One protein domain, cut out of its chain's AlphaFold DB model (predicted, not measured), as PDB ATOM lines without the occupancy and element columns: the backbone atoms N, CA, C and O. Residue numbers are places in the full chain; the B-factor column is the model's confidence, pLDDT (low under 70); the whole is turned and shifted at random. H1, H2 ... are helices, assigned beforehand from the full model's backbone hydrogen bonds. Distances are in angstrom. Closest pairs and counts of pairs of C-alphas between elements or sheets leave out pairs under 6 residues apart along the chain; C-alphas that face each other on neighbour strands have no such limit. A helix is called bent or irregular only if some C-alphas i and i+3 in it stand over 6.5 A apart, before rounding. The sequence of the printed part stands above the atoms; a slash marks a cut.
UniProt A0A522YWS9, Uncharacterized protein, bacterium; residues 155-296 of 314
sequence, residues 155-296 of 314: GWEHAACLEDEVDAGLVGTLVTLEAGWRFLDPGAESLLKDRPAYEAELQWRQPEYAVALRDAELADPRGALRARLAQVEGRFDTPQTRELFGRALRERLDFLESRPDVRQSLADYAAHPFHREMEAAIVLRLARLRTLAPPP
ATOM      1  N   GLY A 155      -8.508-104.587  76.721       94.81
ATOM      2  CA  GLY A 155      -8.042-103.592  77.692       94.81
ATOM      3  C   GLY A 155      -6.761-103.983  78.432       94.81
ATOM      4  O   GLY A 155      -5.953-103.112  78.738       94.81
ATOM      5  N   TRP A 156      -6.567-105.272  78.722       94.38
ATOM      6  CA  TRP A 156      -5.359-105.743  79.404       94.38
ATOM      7  C   TRP A 156      -4.142-105.711  78.472       94.38
ATOM      8  O   TRP A 156      -3.066-105.284  78.881       94.38
ATOM      9  N   GLU A 157      -4.315-106.164  77.233       97.25
ATOM     10  CA  GLU A 157      -3.263-106.219  76.225       97.25
ATOM     11  C   GLU A 157      -2.783-104.812  75.874       97.25
ATOM     12  O   GLU A 157      -1.580-104.566  75.916       97.25
ATOM     13  N   HIS A 158      -3.717-103.877  75.662       96.75
ATOM     14  CA  HIS A 158      -3.417-102.453  75.482       96.75
ATOM     15  C   HIS A 158      -2.583-101.893  76.642       96.75
ATOM     16  O   HIS A 158      -1.511-101.339  76.427       96.75
ATOM     17  N   ALA A 159      -3.003-102.136  77.888       93.69
ATOM     18  CA  ALA A 159      -2.282-101.679  79.082       93.69
ATOM     19  C   ALA A 159      -0.909-102.355  79.292       93.69
ATOM     20  O   ALA A 159      -0.138-101.953  80.167       93.69
ATOM     21  N   ALA A 160      -0.597-103.415  78.543       95.38
ATOM     22  CA  ALA A 160       0.716-104.049  78.548       95.38
ATOM     23  C   ALA A 160       1.661-103.479  77.477       95.38
ATOM     24  O   ALA A 160       2.843-103.830  77.495       95.38
ATOM     25  N   CYS A 161       1.174-102.628  76.570       96.69
ATOM     26  CA  CYS A 161       1.922-102.116  75.425       96.69
ATOM     27  C   CYS A 161       2.376-100.665  75.640       96.69
ATOM     28  O   CYS A 161       1.698 -99.862  76.273       96.69
ATOM     29  N   LEU A 162       3.549-100.327  75.101       95.88
ATOM     30  CA  LEU A 162       4.150 -98.996  75.230       95.88
ATOM     31  C   LEU A 162       3.451 -97.942  74.356       95.88
ATOM     32  O   LEU A 162       3.564 -96.748  74.618       95.88
ATOM     33  N   GLU A 163       2.724 -98.375  73.327       95.06
ATOM     34  CA  GLU A 163       1.981 -97.504  72.410       95.06
ATOM     35  C   GLU A 163       0.994 -96.567  73.121       95.06
ATOM     36  O   GLU A 163       0.786 -95.454  72.650       95.06
ATOM     37  N   ASP A 164       0.440 -96.976  74.268       95.50
ATOM     38  CA  ASP A 164      -0.449 -96.142  75.079       95.50
ATOM     39  C   ASP A 164       0.254 -94.868  75.570       95.50
ATOM     40  O   ASP A 164      -0.255 -93.762  75.406       95.50
ATOM     41  N   GLU A 165       1.471 -95.018  76.097       95.25
ATOM     42  CA  GLU A 165       2.316 -93.905  76.538       95.25
ATOM     43  C   GLU A 165       2.805 -93.068  75.351       95.25
ATOM     44  O   GLU A 165       2.801 -91.839  75.411       95.25
ATOM     45  N   VAL A 166       3.189 -93.710  74.239       95.94
ATOM     46  CA  VAL A 166       3.614 -92.994  73.023       95.94
ATOM     47  C   VAL A 166       2.476 -92.122  72.490       95.94
ATOM     48  O   VAL A 166       2.695 -90.951  72.165       95.94
ATOM     49  N   ASP A 167       1.260 -92.663  72.413       97.00
ATOM     50  CA  ASP A 167       0.102 -91.916  71.940       97.00
ATOM     51  C   ASP A 167      -0.278 -90.785  72.900       97.00
ATOM     52  O   ASP A 167      -0.478 -89.647  72.467       97.00
ATOM     53  N   ALA A 168      -0.305 -91.059  74.207       96.56
ATOM     54  CA  ALA A 168      -0.570 -90.048  75.225       96.56
ATOM     55  C   ALA A 168       0.466 -88.913  75.192       96.56
ATOM     56  O   ALA A 168       0.103 -87.731  75.234       96.56
ATOM     57  N   GLY A 169       1.750 -89.242  75.034       94.88
ATOM     58  CA  GLY A 169       2.839 -88.281  74.854       94.88
ATOM     59  C   GLY A 169       2.630 -87.380  73.634       94.88
ATOM     60  O   GLY A 169       2.781 -86.156  73.726       94.88
ATOM     61  N   LEU A 170       2.210 -87.955  72.503       96.19
ATOM     62  CA  LEU A 170       1.886 -87.202  71.288       96.19
ATOM     63  C   LEU A 170       0.676 -86.288  71.478       96.19
ATOM     64  O   LEU A 170       0.723 -85.129  71.065       96.19
ATOM     65  N   VAL A 171      -0.392 -86.781  72.110       97.38
ATOM     66  CA  VAL A 171      -1.589 -85.988  72.420       97.38
ATOM     67  C   VAL A 171      -1.229 -84.790  73.297       97.38
ATOM     68  O   VAL A 171      -1.568 -83.658  72.943       97.38
ATOM     69  N   GLY A 172      -0.498 -85.013  74.393       95.75
ATOM     70  CA  GLY A 172      -0.058 -83.942  75.285       95.75
ATOM     71  C   GLY A 172       0.811 -82.906  74.571       95.75
ATOM     72  O   GLY A 172       0.535 -81.709  74.647       95.75
ATOM     73  N   THR A 173       1.799 -83.361  73.795       94.56
ATOM     74  CA  THR A 173       2.709 -82.484  73.038       94.56
ATOM     75  C   THR A 173       1.964 -81.633  72.011       94.56
ATOM     76  O   THR A 173       2.195 -80.426  71.918       94.56
ATOM     77  N   LEU A 174       1.055 -82.240  71.240       95.56
ATOM     78  CA  LEU A 174       0.260 -81.527  70.242       95.56
ATOM     79  C   LEU A 174      -0.599 -80.442  70.890       95.56
ATOM     80  O   LEU A 174      -0.582 -79.305  70.425       95.56
ATOM     81  N   VAL A 175      -1.295 -80.763  71.984       95.81
ATOM     82  CA  VAL A 175      -2.109 -79.787  72.721       95.81
ATOM     83  C   VAL A 175      -1.243 -78.653  73.268       95.81
ATOM     84  O   VAL A 175      -1.606 -77.489  73.122       95.81
ATOM     85  N   THR A 176      -0.073 -78.958  73.827       92.69
ATOM     86  CA  THR A 176       0.876 -77.945  74.306       92.69
ATOM     87  C   THR A 176       1.305 -76.986  73.185       92.69
ATOM     88  O   THR A 176       1.205 -75.768  73.346       92.69
ATOM     89  N   LEU A 177       1.726 -77.501  72.023       92.00
ATOM     90  CA  LEU A 177       2.141 -76.663  70.889       92.00
ATOM     91  C   LEU A 177       0.974 -75.847  70.314       92.00
ATOM     92  O   LEU A 177       1.110 -74.652  70.056       92.00
ATOM     93  N   GLU A 178      -0.199 -76.464  70.150       93.50
ATOM     94  CA  GLU A 178      -1.400 -75.793  69.641       93.50
ATOM     95  C   GLU A 178      -1.935 -74.721  70.606       93.50
ATOM     96  O   GLU A 178      -2.571 -73.762  70.165       93.50
ATOM     97  N   ALA A 179      -1.637 -74.831  71.904       91.50
ATOM     98  CA  ALA A 179      -1.917 -73.803  72.905       91.50
ATOM     99  C   ALA A 179      -0.935 -72.611  72.859       91.50
ATOM    100  O   ALA A 179      -1.086 -71.661  73.630       91.50
ATOM    101  N   GLY A 180       0.040 -72.621  71.943       87.88
ATOM    102  CA  GLY A 180       0.991 -71.530  71.725       87.88
ATOM    103  C   GLY A 180       2.341 -71.717  72.415       87.88
ATOM    104  O   GLY A 180       3.150 -70.785  72.425       87.88
ATOM    105  N   TRP A 181       2.604 -72.900  72.979       83.56
ATOM    106  CA  TRP A 181       3.933 -73.236  73.470       83.56
ATOM    107  C   TRP A 181       4.915 -73.369  72.307       83.56
ATOM    108  O   TRP A 181       4.582 -73.886  71.243       83.56
ATOM    109  N   ARG A 182       6.137 -72.872  72.502       76.12
ATOM    110  CA  ARG A 182       7.123 -72.740  71.419       76.12
ATOM    111  C   ARG A 182       8.198 -73.814  71.423       76.12
ATOM    112  O   ARG A 182       8.932 -73.915  70.445       76.12
ATOM    113  N   PHE A 183       8.298 -74.590  72.497       75.06
ATOM    114  CA  PHE A 183       9.354 -75.582  72.650       75.06
ATOM    115  C   PHE A 183       8.794 -76.978  72.486       75.06
ATOM    116  O   PHE A 183       7.781 -77.332  73.089       75.06
ATOM    117  N   LEU A 184       9.474 -77.772  71.672       74.25
ATOM    118  CA  LEU A 184       9.208 -79.192  71.612       74.25
ATOM    119  C   LEU A 184       9.768 -79.841  72.883       74.25
ATOM    120  O   LEU A 184      10.881 -79.528  73.303       74.25
ATOM    121  N   ASP A 185       8.985 -80.719  73.505       79.06
ATOM    122  CA  ASP A 185       9.489 -81.573  74.578       79.06
ATOM    123  C   ASP A 185      10.657 -82.436  74.046       79.06
ATOM    124  O   ASP A 185      10.536 -82.976  72.941       79.06
ATOM    125  N   PRO A 186      11.777 -82.603  74.779       81.50
ATOM    126  CA  PRO A 186      12.902 -83.417  74.308       81.50
ATOM    127  C   PRO A 186      12.512 -84.859  73.953       81.50
ATOM    128  O   PRO A 186      13.057 -85.443  73.018       81.50
ATOM    129  N   GLY A 187      11.539 -85.444  74.660       84.00
ATOM    130  CA  GLY A 187      10.983 -86.748  74.317       84.00
ATOM    131  C   GLY A 187      10.267 -86.730  72.970       84.00
ATOM    132  O   GLY A 187      10.488 -87.621  72.151       84.00
ATOM    133  N   ALA A 188       9.474 -85.696  72.700       84.62
ATOM    134  CA  ALA A 188       8.824 -85.521  71.406       84.62
ATOM    135  C   ALA A 188       9.828 -85.280  70.261       84.62
ATOM    136  O   ALA A 188       9.622 -85.781  69.155       84.62
ATOM    137  N   GLU A 189      10.935 -84.576  70.512       86.19
ATOM    138  CA  GLU A 189      12.027 -84.421  69.540       86.19
ATOM    139  C   GLU A 189      12.685 -85.769  69.208       86.19
ATOM    140  O   GLU A 189      12.793 -86.137  68.032       86.19
ATOM    141  N   SER A 190      13.054 -86.544  70.233       86.75
ATOM    142  CA  SER A 190      13.602 -87.894  70.065       86.75
ATOM    143  C   SER A 190      12.643 -88.806  69.300       86.75
ATOM    144  O   SER A 190      13.059 -89.495  68.367       86.75
ATOM    145  N   LEU A 191      11.350 -88.755  69.628       87.69
ATOM    146  CA  LEU A 191      10.308 -89.527  68.957       87.69
ATOM    147  C   LEU A 191      10.175 -89.166  67.464       87.69
ATOM    148  O   LEU A 191      10.001 -90.055  66.628       87.69
ATOM    149  N   LEU A 192      10.282 -87.882  67.099       88.56
ATOM    150  CA  LEU A 192      10.247 -87.446  65.696       88.56
ATOM    151  C   LEU A 192      11.455 -87.929  64.886       88.56
ATOM    152  O   LEU A 192      11.305 -88.191  63.684       88.56
ATOM    153  N   LYS A 193      12.621 -88.002  65.537       88.50
ATOM    154  CA  LYS A 193      13.907 -88.381  64.944       88.50
ATOM    155  C   LYS A 193      14.018 -89.887  64.727       88.50
ATOM    156  O   LYS A 193      14.350 -90.315  63.625       88.50
ATOM    157  N   ASP A 194      13.756 -90.671  65.768       89.12
ATOM    158  CA  ASP A 194      13.886 -92.127  65.759       89.12
ATOM    159  C   ASP A 194      12.957 -92.739  66.819       89.12
ATOM    160  O   ASP A 194      13.311 -92.864  67.993       89.12
ATOM    161  N   ARG A 195      11.741 -93.115  66.397       91.12
ATOM    162  CA  ARG A 195      10.738 -93.743  67.274       91.12
ATOM    163  C   ARG A 195      11.269 -95.021  67.945       91.12
ATOM    164  O   ARG A 195      11.171 -95.095  69.166       91.12
ATOM    165  N   PRO A 196      11.854 -96.001  67.224       92.88
ATOM    166  CA  PRO A 196      12.439 -97.182  67.859       92.88
ATOM    167  C   PRO A 196      13.478 -96.875  68.945       92.88
ATOM    168  O   PRO A 196      13.473 -97.530  69.991       92.88
ATOM    169  N   ALA A 197      14.358 -95.893  68.720       91.56
ATOM    170  CA  ALA A 197      15.342 -95.486  69.723       91.56
ATOM    171  C   ALA A 197      14.683 -94.797  70.928       91.56
ATOM    172  O   ALA A 197      15.015 -95.126  72.067       91.56
ATOM    173  N   TYR A 198      13.720 -93.903  70.686       93.31
ATOM    174  CA  TYR A 198      12.943 -93.253  71.740       93.31
ATOM    175  C   TYR A 198      12.206 -94.270  72.618       93.31
ATOM    176  O   TYR A 198      12.316 -94.214  73.837       93.31
ATOM    177  N   GLU A 199      11.502 -95.234  72.024       94.62
ATOM    178  CA  GLU A 199      10.781 -96.270  72.771       94.62
ATOM    179  C   GLU A 199      11.729 -97.131  73.615       94.62
ATOM    180  O   GLU A 199      11.428 -97.455  74.764       94.62
ATOM    181  N   ALA A 200      12.900 -97.476  73.067       93.44
ATOM    182  CA  ALA A 200      13.922 -98.209  73.807       93.44
ATOM    183  C   ALA A 200      14.465 -97.405  75.000       93.44
ATOM    184  O   ALA A 200      14.759 -97.985  76.041       93.44
ATOM    185  N   GLU A 201      14.609 -96.084  74.864       93.50
ATOM    186  CA  GLU A 201      15.020 -95.197  75.954       93.50
ATOM    187  C   GLU A 201      13.911 -95.030  77.000       93.50
ATOM    188  O   GLU A 201      14.177 -95.127  78.199       93.50
ATOM    189  N   LEU A 202      12.668 -94.835  76.551       93.38
ATOM    190  CA  LEU A 202      11.487 -94.644  77.390       93.38
ATOM    191  C   LEU A 202      11.299 -95.799  78.380       93.38
ATOM    192  O   LEU A 202      11.050 -95.552  79.561       93.38
ATOM    193  N   GLN A 203      11.530 -97.043  77.944       95.44
ATOM    194  CA  GLN A 203      11.498 -98.233  78.805       95.44
ATOM    195  C   GLN A 203      12.452 -98.155  80.014       95.44
ATOM    196  O   GLN A 203      12.267 -98.885  80.981       95.44
ATOM    197  N   TRP A 204      13.462 -97.284  80.005       95.25
ATOM    198  CA  TRP A 204      14.404 -97.123  81.118       95.25
ATOM    199  C   TRP A 204      14.183 -95.861  81.944       95.25
ATOM    200  O   TRP A 204      14.912 -95.645  82.909       95.25
ATOM    201  N   ARG A 205      13.193 -95.030  81.595       91.38
ATOM    202  CA  ARG A 205      12.896 -93.805  82.348       91.38
ATOM    203  C   ARG A 205      12.224 -94.114  83.678       91.38
ATOM    204  O   ARG A 205      12.525 -93.458  84.669       91.38
ATOM    205  N   GLN A 206      11.327 -95.102  83.703       90.62
ATOM    206  CA  GLN A 206      10.574 -95.477  84.902       90.62
ATOM    207  C   GLN A 206      10.277 -96.989  84.942       90.62
ATOM    208  O   GLN A 206      10.164 -97.611  83.879       90.62
ATOM    209  N   PRO A 207      10.135 -97.598  86.137       93.50
ATOM    210  CA  PRO A 207       9.861 -99.031  86.271       93.50
ATOM    211  C   PRO A 207       8.590 -99.512  85.551       93.50
ATOM    212  O   PRO A 207       8.578-100.620  85.019       93.50
ATOM    213  N   GLU A 208       7.530 -98.703  85.489       91.75
ATOM    214  CA  GLU A 208       6.299 -99.046  84.761       91.75
ATOM    215  C   GLU A 208       6.504 -99.144  83.244       91.75
ATOM    216  O   GLU A 208       5.947-100.030  82.596       91.75
ATOM    217  N   TYR A 209       7.360 -98.300  82.669       94.75
ATOM    218  CA  TYR A 209       7.707 -98.372  81.251       94.75
ATOM    219  C   TYR A 209       8.646 -99.543  80.988       94.75
ATOM    220  O   TYR A 209       8.570-100.192  79.943       94.75
ATOM    221  N   ALA A 210       9.473 -99.893  81.974       96.62
ATOM    222  CA  ALA A 210      10.369-101.035  81.897       96.62
ATOM    223  C   ALA A 210       9.647-102.372  81.808       96.62
ATOM    224  O   ALA A 210      10.288-103.348  81.434       96.62
ATOM    225  N   VAL A 211       8.351-102.443  82.119       97.25
ATOM    226  CA  VAL A 211       7.540-103.659  81.963       97.25
ATOM    227  C   VAL A 211       6.613-103.623  80.747       97.25
ATOM    228  O   VAL A 211       6.094-104.671  80.362       97.25
ATOM    229  N   ALA A 212       6.433-102.458  80.122       97.31
ATOM    230  CA  ALA A 212       5.635-102.302  78.912       97.31
ATOM    231  C   ALA A 212       6.333-102.941  77.700       97.31
ATOM    232  O   ALA A 212       7.566-102.952  77.592       97.31
ATOM    233  N   LEU A 213       5.551-103.521  76.798       97.69
ATOM    234  CA  LEU A 213       6.018-104.221  75.605       97.69
ATOM    235  C   LEU A 213       5.973-103.290  74.393       97.69
ATOM    236  O   LEU A 213       4.997-102.575  74.188       97.69
ATOM    237  N   ARG A 214       7.019-103.322  73.571       96.56
ATOM    238  CA  ARG A 214       6.985-102.739  72.221       96.56
ATOM    239  C   ARG A 214       6.328-103.712  71.248       96.56
ATOM    240  O   ARG A 214       6.346-104.919  71.483       96.56
ATOM    241  N   ASP A 215       5.876-103.212  70.103       94.12
ATOM    242  CA  ASP A 215       5.276-104.024  69.031       94.12
ATOM    243  C   ASP A 215       6.132-105.242  68.649       94.12
ATOM    244  O   ASP A 215       5.658-106.378  68.589       94.12
ATOM    245  N   ALA A 216       7.440-105.031  68.474       94.88
ATOM    246  CA  ALA A 216       8.385-106.097  68.135       94.88
ATOM    247  C   ALA A 216       8.542-107.165  69.241       94.88
ATOM    248  O   ALA A 216       9.049-108.254  68.982       94.88
ATOM    249  N   GLU A 217       8.127-106.861  70.471       96.75
ATOM    250  CA  GLU A 217       8.258-107.725  71.646       96.75
ATOM    251  C   GLU A 217       7.003-108.574  71.893       96.75
ATOM    252  O   GLU A 217       7.079-109.559  72.626       96.75
ATOM    253  N   LEU A 218       5.869-108.267  71.249       95.94
ATOM    254  CA  LEU A 218       4.607-109.001  71.433       95.94
ATOM    255  C   LEU A 218       4.705-110.479  71.018       95.94
ATOM    256  O   LEU A 218       3.997-111.329  71.560       95.94
ATOM    257  N   ALA A 219       5.615-110.814  70.097       94.94
ATOM    258  CA  ALA A 219       5.841-112.188  69.645       94.94
ATOM    259  C   ALA A 219       6.566-113.074  70.683       94.94
ATOM    260  O   ALA A 219       6.370-114.299  70.688       94.94
ATOM    261  N   ASP A 220       7.391-112.470  71.548       96.88
ATOM    262  CA  ASP A 220       8.105-113.124  72.654       96.88
ATOM    263  C   ASP A 220       8.239-112.181  73.872       96.88
ATOM    264  O   ASP A 220       9.332-111.701  74.204       96.88
ATOM    265  N   PRO A 221       7.128-111.916  74.581       96.94
ATOM    266  CA  PRO A 221       7.110-110.935  75.662       96.94
ATOM    267  C   PRO A 221       7.954-111.390  76.860       96.94
ATOM    268  O   PRO A 221       8.606-110.581  77.517       96.94
ATOM    269  N   ARG A 222       8.009-112.702  77.130       97.31
ATOM    270  CA  ARG A 222       8.825-113.265  78.219       97.31
ATOM    271  C   ARG A 222      10.315-113.137  77.908       97.31
ATOM    272  O   ARG A 222      11.085-112.771  78.797       97.31
ATOM    273  N   GLY A 223      10.728-113.417  76.670       97.75
ATOM    274  CA  GLY A 223      12.103-113.205  76.224       97.75
ATOM    275  C   GLY A 223      12.526-111.743  76.356       97.75
ATOM    276  O   GLY A 223      13.584-111.468  76.924       97.75
ATOM    277  N   ALA A 224      11.665-110.810  75.938       97.56
ATOM    278  CA  ALA A 224      11.920-109.376  76.057       97.56
ATOM    279  C   ALA A 224      12.114-108.920  77.515       97.56
ATOM    280  O   ALA A 224      13.095-108.236  77.818       97.56
ATOM    281  N   LEU A 225      11.237-109.336  78.440       97.94
ATOM    282  CA  LEU A 225      11.365-108.976  79.859       97.94
ATOM    283  C   LEU A 225      12.597-109.603  80.520       97.94
ATOM    284  O   LEU A 225      13.274-108.933  81.296       97.94
ATOM    285  N   ARG A 226      12.946-110.852  80.190       98.44
ATOM    286  CA  ARG A 226      14.182-111.484  80.690       98.44
ATOM    287  C   ARG A 226      15.431-110.771  80.176       98.44
ATOM    288  O   ARG A 226      16.365-110.552  80.945       98.44
ATOM    289  N   ALA A 227      15.438-110.380  78.902       98.00
ATOM    290  CA  ALA A 227      16.535-109.620  78.313       98.00
ATOM    291  C   ALA A 227      16.691-108.245  78.975       98.00
ATOM    292  O   ALA A 227      17.818-107.814  79.217       98.00
ATOM    293  N   ARG A 228      15.584-107.568  79.310       97.62
ATOM    294  CA  ARG A 228      15.610-106.322  80.088       97.62
ATOM    295  C   ARG A 228      16.089-106.555  81.521       97.62
ATOM    296  O   ARG A 228      16.988-105.855  81.971       97.62
ATOM    297  N   LEU A 229      15.588-107.579  82.213       97.94
ATOM    298  CA  LEU A 229      16.012-107.909  83.580       97.94
ATOM    299  C   LEU A 229      17.525-108.156  83.676       97.94
ATOM    300  O   LEU A 229      18.162-107.685  84.615       97.94
ATOM    301  N   ALA A 230      18.116-108.821  82.680       97.69
ATOM    302  CA  ALA A 230      19.560-109.039  82.613       97.69
ATOM    303  C   ALA A 230      20.379-107.744  82.427       97.69
ATOM    304  O   ALA A 230      21.553-107.710  82.789       97.69
ATOM    305  N   GLN A 231      19.782-106.680  81.879       97.44
ATOM    306  CA  GLN A 231      20.452-105.394  81.651       97.44
ATOM    307  C   GLN A 231      20.438-104.474  82.877       97.44
ATOM    308  O   GLN A 231      21.278-103.582  82.955       97.44
ATOM    309  N   VAL A 232      19.531-104.688  83.838       96.69
ATOM    310  CA  VAL A 232      19.326-103.789  84.992       96.69
ATOM    311  C   VAL A 232      20.626-103.515  85.755       96.69
ATOM    312  O   VAL A 232      20.912-102.362  86.072       96.69
ATOM    313  N   GLU A 233      21.437-104.546  86.001       90.31
ATOM    314  CA  GLU A 233      22.694-104.427  86.757       90.31
ATOM    315  C   GLU A 233      23.707-103.490  86.079       90.31
ATOM    316  O   GLU A 233      24.391-102.730  86.759       90.31
ATOM    317  N   GLY A 234      23.788-103.519  84.745       92.50
ATOM    318  CA  GLY A 234      24.712-102.685  83.971       92.50
ATOM    319  C   GLY A 234      24.141-101.330  83.552       92.50
ATOM    320  O   GLY A 234      24.868-100.526  82.973       92.50
ATOM    321  N   ARG A 235      22.845-101.086  83.790       93.62
ATOM    322  CA  ARG A 235      22.140 -99.878  83.334       93.62
ATOM    323  C   ARG A 235      22.076 -98.780  84.388       93.62
ATOM    324  O   ARG A 235      22.027 -97.612  84.019       93.62
ATOM    325  N   PHE A 236      22.051 -99.145  85.668       94.00
ATOM    326  CA  PHE A 236      21.862 -98.202  86.769       94.00
ATOM    327  C   PHE A 236      23.018 -98.270  87.763       94.00
ATOM    328  O   PHE A 236      23.499 -99.353  88.093       94.00
ATOM    329  N   ASP A 237      23.427 -97.122  88.294       93.19
ATOM    330  CA  ASP A 237      24.576 -97.039  89.203       93.19
ATOM    331  C   ASP A 237      24.212 -97.324  90.664       93.19
ATOM    332  O   ASP A 237      25.060 -97.757  91.446       93.19
ATOM    333  N   THR A 238      22.950 -97.113  91.047       94.62
ATOM    334  CA  THR A 238      22.514 -97.252  92.440       94.62
ATOM    335  C   THR A 238      21.814 -98.595  92.685       94.62
ATOM    336  O   THR A 238      20.984 -99.029  91.876       94.62
ATOM    337  N   PRO A 239      22.076 -99.264  93.824       96.44
ATOM    338  CA  PRO A 239      21.343-100.470  94.213       96.44
ATOM    339  C   PRO A 239      19.827-100.260  94.308       96.44
ATOM    340  O   PRO A 239      19.057-101.164  93.998       96.44
ATOM    341  N   GLN A 240      19.392 -99.066  94.718       94.94
ATOM    342  CA  GLN A 240      17.985 -98.713  94.873       94.94
ATOM    343  C   GLN A 240      17.264 -98.713  93.523       94.94
ATOM    344  O   GLN A 240      16.253 -99.397  93.380       94.94
ATOM    345  N   THR A 241      17.803 -98.022  92.513       92.88
ATOM    346  CA  THR A 241      17.201 -97.992  91.173       92.88
ATOM    347  C   THR A 241      17.216 -99.381  90.532       92.88
ATOM    348  O   THR A 241      16.216 -99.797  89.948       92.88
ATOM    349  N   ARG A 242      18.296-100.157  90.712       96.81
ATOM    350  CA  ARG A 242      18.351-101.556  90.251       96.81
ATOM    351  C   ARG A 242      17.251-102.411  90.866       96.81
ATOM    352  O   ARG A 242      16.617-103.187  90.157       96.81
ATOM    353  N   GLU A 243      17.018-102.278  92.167       96.81
ATOM    354  CA  GLU A 243      15.972-103.039  92.846       96.81
ATOM    355  C   GLU A 243      14.571-102.608  92.398       96.81
ATOM    356  O   GLU A 243      13.733-103.474  92.161       96.81
ATOM    357  N   LEU A 244      14.324-101.308  92.204       94.81
ATOM    358  CA  LEU A 244      13.037-100.803  91.711       94.81
ATOM    359  C   LEU A 244      12.693-101.371  90.326       94.81
ATOM    360  O   LEU A 244      11.639-101.983  90.149       94.81
ATOM    361  N   PHE A 245      13.601-101.233  89.358       96.88
ATOM    362  CA  PHE A 245      13.403-101.771  88.008       96.88
ATOM    363  C   PHE A 245      13.379-103.303  88.000       96.88
ATOM    364  O   PHE A 245      12.521-103.918  87.365       96.88
ATOM    365  N   GLY A 246      14.302-103.936  88.729       97.75
ATOM    366  CA  GLY A 246      14.401-105.387  88.822       97.75
ATOM    367  C   GLY A 246      13.148-106.025  89.419       97.75
ATOM    368  O   GLY A 246      12.708-107.064  88.928       97.75
ATOM    369  N   ARG A 247      12.545-105.405  90.439       97.75
ATOM    370  CA  ARG A 247      11.291-105.868  91.038       97.75
ATOM    371  C   ARG A 247      10.134-105.794  90.053       97.75
ATOM    372  O   ARG A 247       9.503-106.822  89.833       97.75
ATOM    373  N   ALA A 248       9.909-104.639  89.424       96.69
ATOM    374  CA  ALA A 248       8.824-104.469  88.456       96.69
ATOM    375  C   ALA A 248       8.912-105.508  87.320       96.69
ATOM    376  O   ALA A 248       7.928-106.169  86.985       96.69
ATOM    377  N   LEU A 249      10.119-105.718  86.779       98.25
ATOM    378  CA  LEU A 249      10.387-106.720  85.745       98.25
ATOM    379  C   LEU A 249      10.109-108.154  86.209       98.25
ATOM    380  O   LEU A 249       9.499-108.916  85.459       98.25
ATOM    381  N   ARG A 250      10.530-108.527  87.426       98.31
ATOM    382  CA  ARG A 250      10.252-109.855  88.002       98.31
ATOM    383  C   ARG A 250       8.757-110.072  88.212       98.31
ATOM    384  O   ARG A 250       8.234-111.067  87.735       98.31
ATOM    385  N   GLU A 251       8.060-109.117  88.824       97.75
ATOM    386  CA  GLU A 251       6.614-109.202  89.067       97.75
ATOM    387  C   GLU A 251       5.822-109.341  87.760       97.75
ATOM    388  O   GLU A 251       4.925-110.182  87.652       97.75
ATOM    389  N   ARG A 252       6.177-108.564  86.724       97.44
ATOM    390  CA  ARG A 252       5.543-108.709  85.411       97.44
ATOM    391  C   ARG A 252       5.876-110.057  84.774       97.44
ATOM    392  O   ARG A 252       4.984-110.668  84.189       97.44
ATOM    393  N   LEU A 253       7.122-110.521  84.860       97.69
ATOM    394  CA  LEU A 253       7.516-111.819  84.310       97.69
ATOM    395  C   LEU A 253       6.748-112.961  84.988       97.69
ATOM    396  O   LEU A 253       6.164-113.776  84.277       97.69
ATOM    397  N   ASP A 254       6.665-112.959  86.318       97.69
ATOM    398  CA  ASP A 254       5.896-113.927  87.105       97.69
ATOM    399  C   ASP A 254       4.419-113.922  86.686       97.69
ATOM    400  O   ASP A 254       3.825-114.977  86.445       97.69
ATOM    401  N   PHE A 255       3.829-112.735  86.492       96.00
ATOM    402  CA  PHE A 255       2.474-112.608  85.958       96.00
ATOM    403  C   PHE A 255       2.340-113.251  84.566       96.00
ATOM    404  O   PHE A 255       1.429-114.055  84.347       96.00
ATOM    405  N   LEU A 256       3.241-112.952  83.621       95.81
ATOM    406  CA  LEU A 256       3.183-113.531  82.273       95.81
ATOM    407  C   LEU A 256       3.433-115.043  82.280       95.81
ATOM    408  O   LEU A 256       2.928-115.743  81.403       95.81
ATOM    409  N   GLU A 257       4.227-115.560  83.214       95.12
ATOM    410  CA  GLU A 257       4.479-116.994  83.387       95.12
ATOM    411  C   GLU A 257       3.278-117.715  84.007       95.12
ATOM    412  O   GLU A 257       2.959-118.828  83.585       95.12
ATOM    413  N   SER A 258       2.550-117.052  84.910       96.56
ATOM    414  CA  SER A 258       1.315-117.571  85.512       96.56
ATOM    415  C   SER A 258       0.150-117.699  84.519       96.56
ATOM    416  O   SER A 258      -0.795-118.453  84.762       96.56
ATOM    417  N   ARG A 259       0.218-116.994  83.380       95.00
ATOM    418  CA  ARG A 259      -0.817-116.976  82.340       95.00
ATOM    419  C   ARG A 259      -0.387-117.748  81.088       95.00
ATOM    420  O   ARG A 259       0.397-117.233  80.284       95.00
ATOM    421  N   PRO A 260      -0.885-118.978  80.869       92.00
ATOM    422  CA  PRO A 260      -0.523-119.765  79.688       92.00
ATOM    423  C   PRO A 260      -1.079-119.180  78.379       92.00
ATOM    424  O   PRO A 260      -0.539-119.460  77.311       92.00
ATOM    425  N   ASP A 261      -2.124-118.354  78.456       95.25
ATOM    426  CA  ASP A 261      -2.830-117.739  77.330       95.25
ATOM    427  C   ASP A 261      -2.207-116.424  76.838       95.25
ATOM    428  O   ASP A 261      -2.486-116.006  75.718       95.25
ATOM    429  N   VAL A 262      -1.321-115.796  77.624       94.94
ATOM    430  CA  VAL A 262      -0.742-114.465  77.340       94.94
ATOM    431  C   VAL A 262      -0.148-114.345  75.940       94.94
ATOM    432  O   VAL A 262      -0.318-113.322  75.287       94.94
ATOM    433  N   ARG A 263       0.546-115.382  75.456       93.69
ATOM    434  CA  ARG A 263       1.157-115.337  74.120       93.69
ATOM    435  C   ARG A 263       0.096-115.251  73.026       93.69
ATOM    436  O   ARG A 263       0.282-114.512  72.069       93.69
ATOM    437  N   GLN A 264      -0.982-116.020  73.164       95.94
ATOM    438  CA  GLN A 264      -2.070-115.993  72.196       95.94
ATOM    439  C   GLN A 264      -2.844-114.678  72.302       95.94
ATOM    440  O   GLN A 264      -3.083-114.057  71.280       95.94
ATOM    441  N   SER A 265      -3.147-114.209  73.517       97.00
ATOM    442  CA  SER A 265      -3.912-112.969  73.706       97.00
ATOM    443  C   SER A 265      -3.166-111.734  73.171       97.00
ATOM    444  O   SER A 265      -3.768-110.917  72.481       97.00
ATOM    445  N   LEU A 266      -1.841-111.643  73.349       97.12
ATOM    446  CA  LEU A 266      -1.033-110.571  72.743       97.12
ATOM    447  C   LEU A 266      -0.897-110.703  71.217       97.12
ATOM    448  O   LEU A 266      -0.836-109.694  70.517       97.12
ATOM    449  N   ALA A 267      -0.875-111.924  70.678       96.00
ATOM    450  CA  ALA A 267      -0.914-112.130  69.230       96.00
ATOM    451  C   ALA A 267      -2.276-111.723  68.638       96.00
ATOM    452  O   ALA A 267      -2.327-111.091  67.583       96.00
ATOM    453  N   ASP A 268      -3.368-112.042  69.336       97.12
ATOM    454  CA  ASP A 268      -4.723-111.633  68.964       97.12
ATOM    455  C   ASP A 268      -4.865-110.108  69.036       97.12
ATOM    456  O   ASP A 268      -5.442-109.507  68.131       97.12
ATOM    457  N   TYR A 269      -4.269-109.471  70.051       97.81
ATOM    458  CA  TYR A 269      -4.181-108.017  70.173       97.81
ATOM    459  C   TYR A 269      -3.478-107.368  68.982       97.81
ATOM    460  O   TYR A 269      -4.058-106.492  68.347       97.81
ATOM    461  N   ALA A 270      -2.282-107.845  68.622       96.94
ATOM    462  CA  ALA A 270      -1.522-107.325  67.483       96.94
ATOM    463  C   ALA A 270      -2.276-107.466  66.142       96.94
ATOM    464  O   ALA A 270      -2.040-106.722  65.191       96.94
ATOM    465  N   ALA A 271      -3.203-108.425  66.037       97.31
ATOM    466  CA  ALA A 271      -4.076-108.586  64.873       97.31
ATOM    467  C   ALA A 271      -5.392-107.783  64.971       97.31
ATOM    468  O   ALA A 271      -6.105-107.607  63.966       97.31
ATOM    469  N   HIS A 272      -5.740-107.303  66.164       98.38
ATOM    470  CA  HIS A 272      -7.020-106.677  66.459       98.38
ATOM    471  C   HIS A 272      -7.173-105.333  65.712       98.38
ATOM    472  O   HIS A 272      -6.208-104.579  65.576       98.38
ATOM    473  N   PRO A 273      -8.376-104.977  65.213       98.38
ATOM    474  CA  PRO A 273      -8.610-103.677  64.573       98.38
ATOM    475  C   PRO A 273      -8.220-102.474  65.444       98.38
ATOM    476  O   PRO A 273      -7.653-101.519  64.930       98.38
ATOM    477  N   PHE A 274      -8.456-102.559  66.757       97.75
ATOM    478  CA  PHE A 274      -8.085-101.514  67.719       97.75
ATOM    479  C   PHE A 274      -6.586-101.170  67.689       97.75
ATOM    480  O   PHE A 274      -6.248 -99.994  67.597       97.75
ATOM    481  N   HIS A 275      -5.700-102.175  67.711       97.62
ATOM    482  CA  HIS A 275      -4.243-101.968  67.658       97.62
ATOM    483  C   HIS A 275      -3.836-101.243  66.369       97.62
ATOM    484  O   HIS A 275      -3.160-100.218  66.394       97.62
ATOM    485  N   ARG A 276      -4.382-101.678  65.226       96.94
ATOM    486  CA  ARG A 276      -4.153-101.018  63.930       96.94
ATOM    487  C   ARG A 276      -4.669 -99.579  63.883       96.94
ATOM    488  O   ARG A 276      -4.038 -98.727  63.263       96.94
ATOM    489  N   GLU A 277      -5.817 -99.306  64.499       97.00
ATOM    490  CA  GLU A 277      -6.348 -97.946  64.632       97.00
ATOM    491  C   GLU A 277      -5.442 -97.066  65.500       97.00
ATOM    492  O   GLU A 277      -5.249 -95.898  65.165       97.00
ATOM    493  N   MET A 278      -4.883 -97.614  66.584       96.81
ATOM    494  CA  MET A 278      -3.949 -96.905  67.460       96.81
ATOM    495  C   MET A 278      -2.666 -96.538  66.712       96.81
ATOM    496  O   MET A 278      -2.301 -95.365  66.654       96.81
ATOM    497  N   GLU A 279      -2.043 -97.504  66.036       96.25
ATOM    498  CA  GLU A 279      -0.845 -97.266  65.227       96.25
ATOM    499  C   GLU A 279      -1.093 -96.240  64.111       96.25
ATOM    500  O   GLU A 279      -0.288 -95.330  63.889       96.25
ATOM    501  N   ALA A 280      -2.246 -96.312  63.439       97.00
ATOM    502  CA  ALA A 280      -2.627 -95.310  62.448       97.00
ATOM    503  C   ALA A 280      -2.771 -93.910  63.070       97.00
ATOM    504  O   ALA A 280      -2.332 -92.919  62.477       97.00
ATOM    505  N   ALA A 281      -3.353 -93.813  64.266       96.50
ATOM    506  CA  ALA A 281      -3.512 -92.551  64.973       96.50
ATOM    507  C   ALA A 281      -2.156 -91.963  65.407       96.50
ATOM    508  O   ALA A 281      -1.924 -90.771  65.189       96.50
ATOM    509  N   ILE A 282      -1.229 -92.790  65.901       96.31
ATOM    510  CA  ILE A 282       0.155 -92.398  66.214       96.31
ATOM    511  C   ILE A 282       0.849 -91.841  64.964       96.31
ATOM    512  O   ILE A 282       1.428 -90.754  65.007       96.31
ATOM    513  N   VAL A 283       0.748 -92.523  63.818       95.94
ATOM    514  CA  VAL A 283       1.339 -92.053  62.550       95.94
ATOM    515  C   VAL A 283       0.770 -90.696  62.128       95.94
ATOM    516  O   VAL A 283       1.531 -89.799  61.748       95.94
ATOM    517  N   LEU A 284      -0.550 -90.511  62.215       96.50
ATOM    518  CA  LEU A 284      -1.200 -89.240  61.881       96.50
ATOM    519  C   LEU A 284      -0.780 -88.116  62.834       96.50
ATOM    520  O   LEU A 284      -0.496 -87.002  62.384       96.50
ATOM    521  N   ARG A 285      -0.681 -88.399  64.135       96.12
ATOM    522  CA  ARG A 285      -0.230 -87.435  65.145       96.12
ATOM    523  C   ARG A 285       1.240 -87.073  64.976       96.12
ATOM    524  O   ARG A 285       1.569 -85.897  65.072       96.12
ATOM    525  N   LEU A 286       2.106 -88.022  64.626       94.12
ATOM    526  CA  LEU A 286       3.501 -87.744  64.266       94.12
ATOM    527  C   LEU A 286       3.596 -86.846  63.035       94.12
ATOM    528  O   LEU A 286       4.370 -85.889  63.020       94.12
ATOM    529  N   ALA A 287       2.805 -87.123  61.997       93.81
ATOM    530  CA  ALA A 287       2.751 -86.272  60.814       93.81
ATOM    531  C   ALA A 287       2.293 -84.854  61.180       93.81
ATOM    532  O   ALA A 287       2.933 -83.882  60.782       93.81
ATOM    533  N   ARG A 288       1.245 -84.727  62.002       94.00
ATOM    534  CA  ARG A 288       0.766 -83.440  62.512       94.00
ATOM    535  C   ARG A 288       1.833 -82.723  63.334       94.00
ATOM    536  O   ARG A 288       2.075 -81.541  63.100       94.00
ATOM    537  N   LEU A 289       2.510 -83.432  64.231       91.75
ATOM    538  CA  LEU A 289       3.564 -82.883  65.070       91.75
ATOM    539  C   LEU A 289       4.698 -82.310  64.214       91.75
ATOM    540  O   LEU A 289       5.107 -81.183  64.449       91.75
ATOM    541  N   ARG A 290       5.116 -83.002  63.145       89.94
ATOM    542  CA  ARG A 290       6.108 -82.478  62.183       89.94
ATOM    543  C   ARG A 290       5.673 -81.181  61.495       89.94
ATOM    544  O   ARG A 290       6.529 -80.386  61.134       89.94
ATOM    545  N   THR A 291       4.369 -80.965  61.293       90.50
ATOM    546  CA  THR A 291       3.862 -79.710  60.699       90.50
ATOM    547  C   THR A 291       3.811 -78.545  61.684       90.50
ATOM    548  O   THR A 291       3.797 -77.396  61.253       90.50
ATOM    549  N   LEU A 292       3.741 -78.837  62.985       87.88
ATOM    550  CA  LEU A 292       3.601 -77.839  64.044       87.88
ATOM    551  C   LEU A 292       4.916 -77.530  64.750       87.88
ATOM    552  O   LEU A 292       5.089 -76.412  65.228       87.88
ATOM    553  N   ALA A 293       5.814 -78.512  64.840       80.75
ATOM    554  CA  ALA A 293       7.095 -78.369  65.500       80.75
ATOM    555  C   ALA A 293       7.908 -77.290  64.768       80.75
ATOM    556  O   ALA A 293       8.252 -77.476  63.594       80.75
ATOM    557  N   PRO A 294       8.206 -76.151  65.416       64.75
ATOM    558  CA  PRO A 294       9.132 -75.197  64.837       64.75
ATOM    559  C   PRO A 294      10.502 -75.877  64.680       64.75
ATOM    560  O   PRO A 294      10.832 -76.764  65.472       64.75
ATOM    561  N   PRO A 295      11.326 -75.482  63.690       56.72
ATOM    562  CA  PRO A 295      12.738 -75.841  63.739       56.72
ATOM    563  C   PRO A 295      13.292 -75.360  65.091       56.72
ATOM    564  O   PRO A 295      12.983 -74.227  65.483       56.72
ATOM    565  N   PRO A 296      14.041 -76.194  65.835       51.97
ATOM    566  CA  PRO A 296      14.582 -75.772  67.118       51.97
ATOM    567  C   PRO A 296      15.432 -74.508  66.901       51.97
ATOM    568  O   PRO A 296      16.253 -74.491  65.978       51.97
TER     569      PRO A 296
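AT A GLANCE: This is residues 155 to 296 of the 314 residues of an uncharacterized protein of bacterium (UniProt A0A522YWS9). Two pairs of helices make the two sides of a flat body: H2 and H8 side by side, and the long helical hairpin of H5 and H6; H7 joins H6 to H8 along one edge, with the short H1 packed on it. Between these two sides lie H4, from the small helical hairpin of H3 and H4, and the long unnamed stretch of residues 203 to 220. The printed part has 142 residues with eight named helices, H1 to H8 in order along the chain, and no named strand; the class is all helix. It is compact, with a radius of gyration of the C-alphas of 16.4 A, and spans 47 by 41 by 20 A.

HOW THE PARTS SIT: H8, residues 273 to 292, touches H2, residues 163 to 178, at a shallow tilt of 31 degrees, the same way; their closest C-alphas, of Asp 167 and Ile 282, are 5.7 A apart. H3, residues 186 to 193, only just touches H2, with 3 pairs of C-alphas within 8 A, and meets residues 169 to 173 of H2 alone. The closest C-alphas of this pair, of Thr 173 and Ala 188, are 7.0 A apart, and the lines are about perpendicular at 75 degrees. H3 forms a helical hairpin with H4, residues 195 to 202, at 27 degrees; the closest C-alphas, of Leu 191 and Tyr 198, are 5.3 A apart. H5, residues 221 to 235, and H6, residues 239 to 258, form another helical hairpin at 11 degrees, with the C-alphas of Val 232 and Arg 242 closest at 5.8 A. H7, residues 262 to 271, touches H1, residues 155 to 158; their closest C-alphas, of Glu 157 and Leu 266, are 6.0 A apart. H7 and H8 are close but not clearly touching, with the C-alphas of Tyr 269 and His 275 closest at 6.6 A. H5 and H8 are apart, and so are H4 and H5. Every O i to N i+4 pair is within hydrogen-bond range in H2, H3, H4, H6, H7 and H8; in H5 9 of 11 are, and H1 is too short for such a pair.

IN THESE COORDINATES: H1 begins at C-alpha 155 (-8.042, -103.592, 77.692). H8 is 28.6 A long and ends at C-alpha 292 (3.601, -77.839, 64.044). H6 is 27.7 A long and begins at C-alpha 239 (21.343, -100.470, 94.213). H2 is 22.1 A long, H5 20.2 A and H7 14.2 A. H5 is irregular, but only just: C-alphas 230 and 233 are 6.9 A apart.

THE WHOLE: The C-alphas farthest apart, of Gly 180 and Pro 260, are 48.9 A apart. The printed part has no cut. The link from H4 to H5 is long, with 18 residues. The mean pLDDT of the printed part is 93.3, and residues 294 to 296 are under 70.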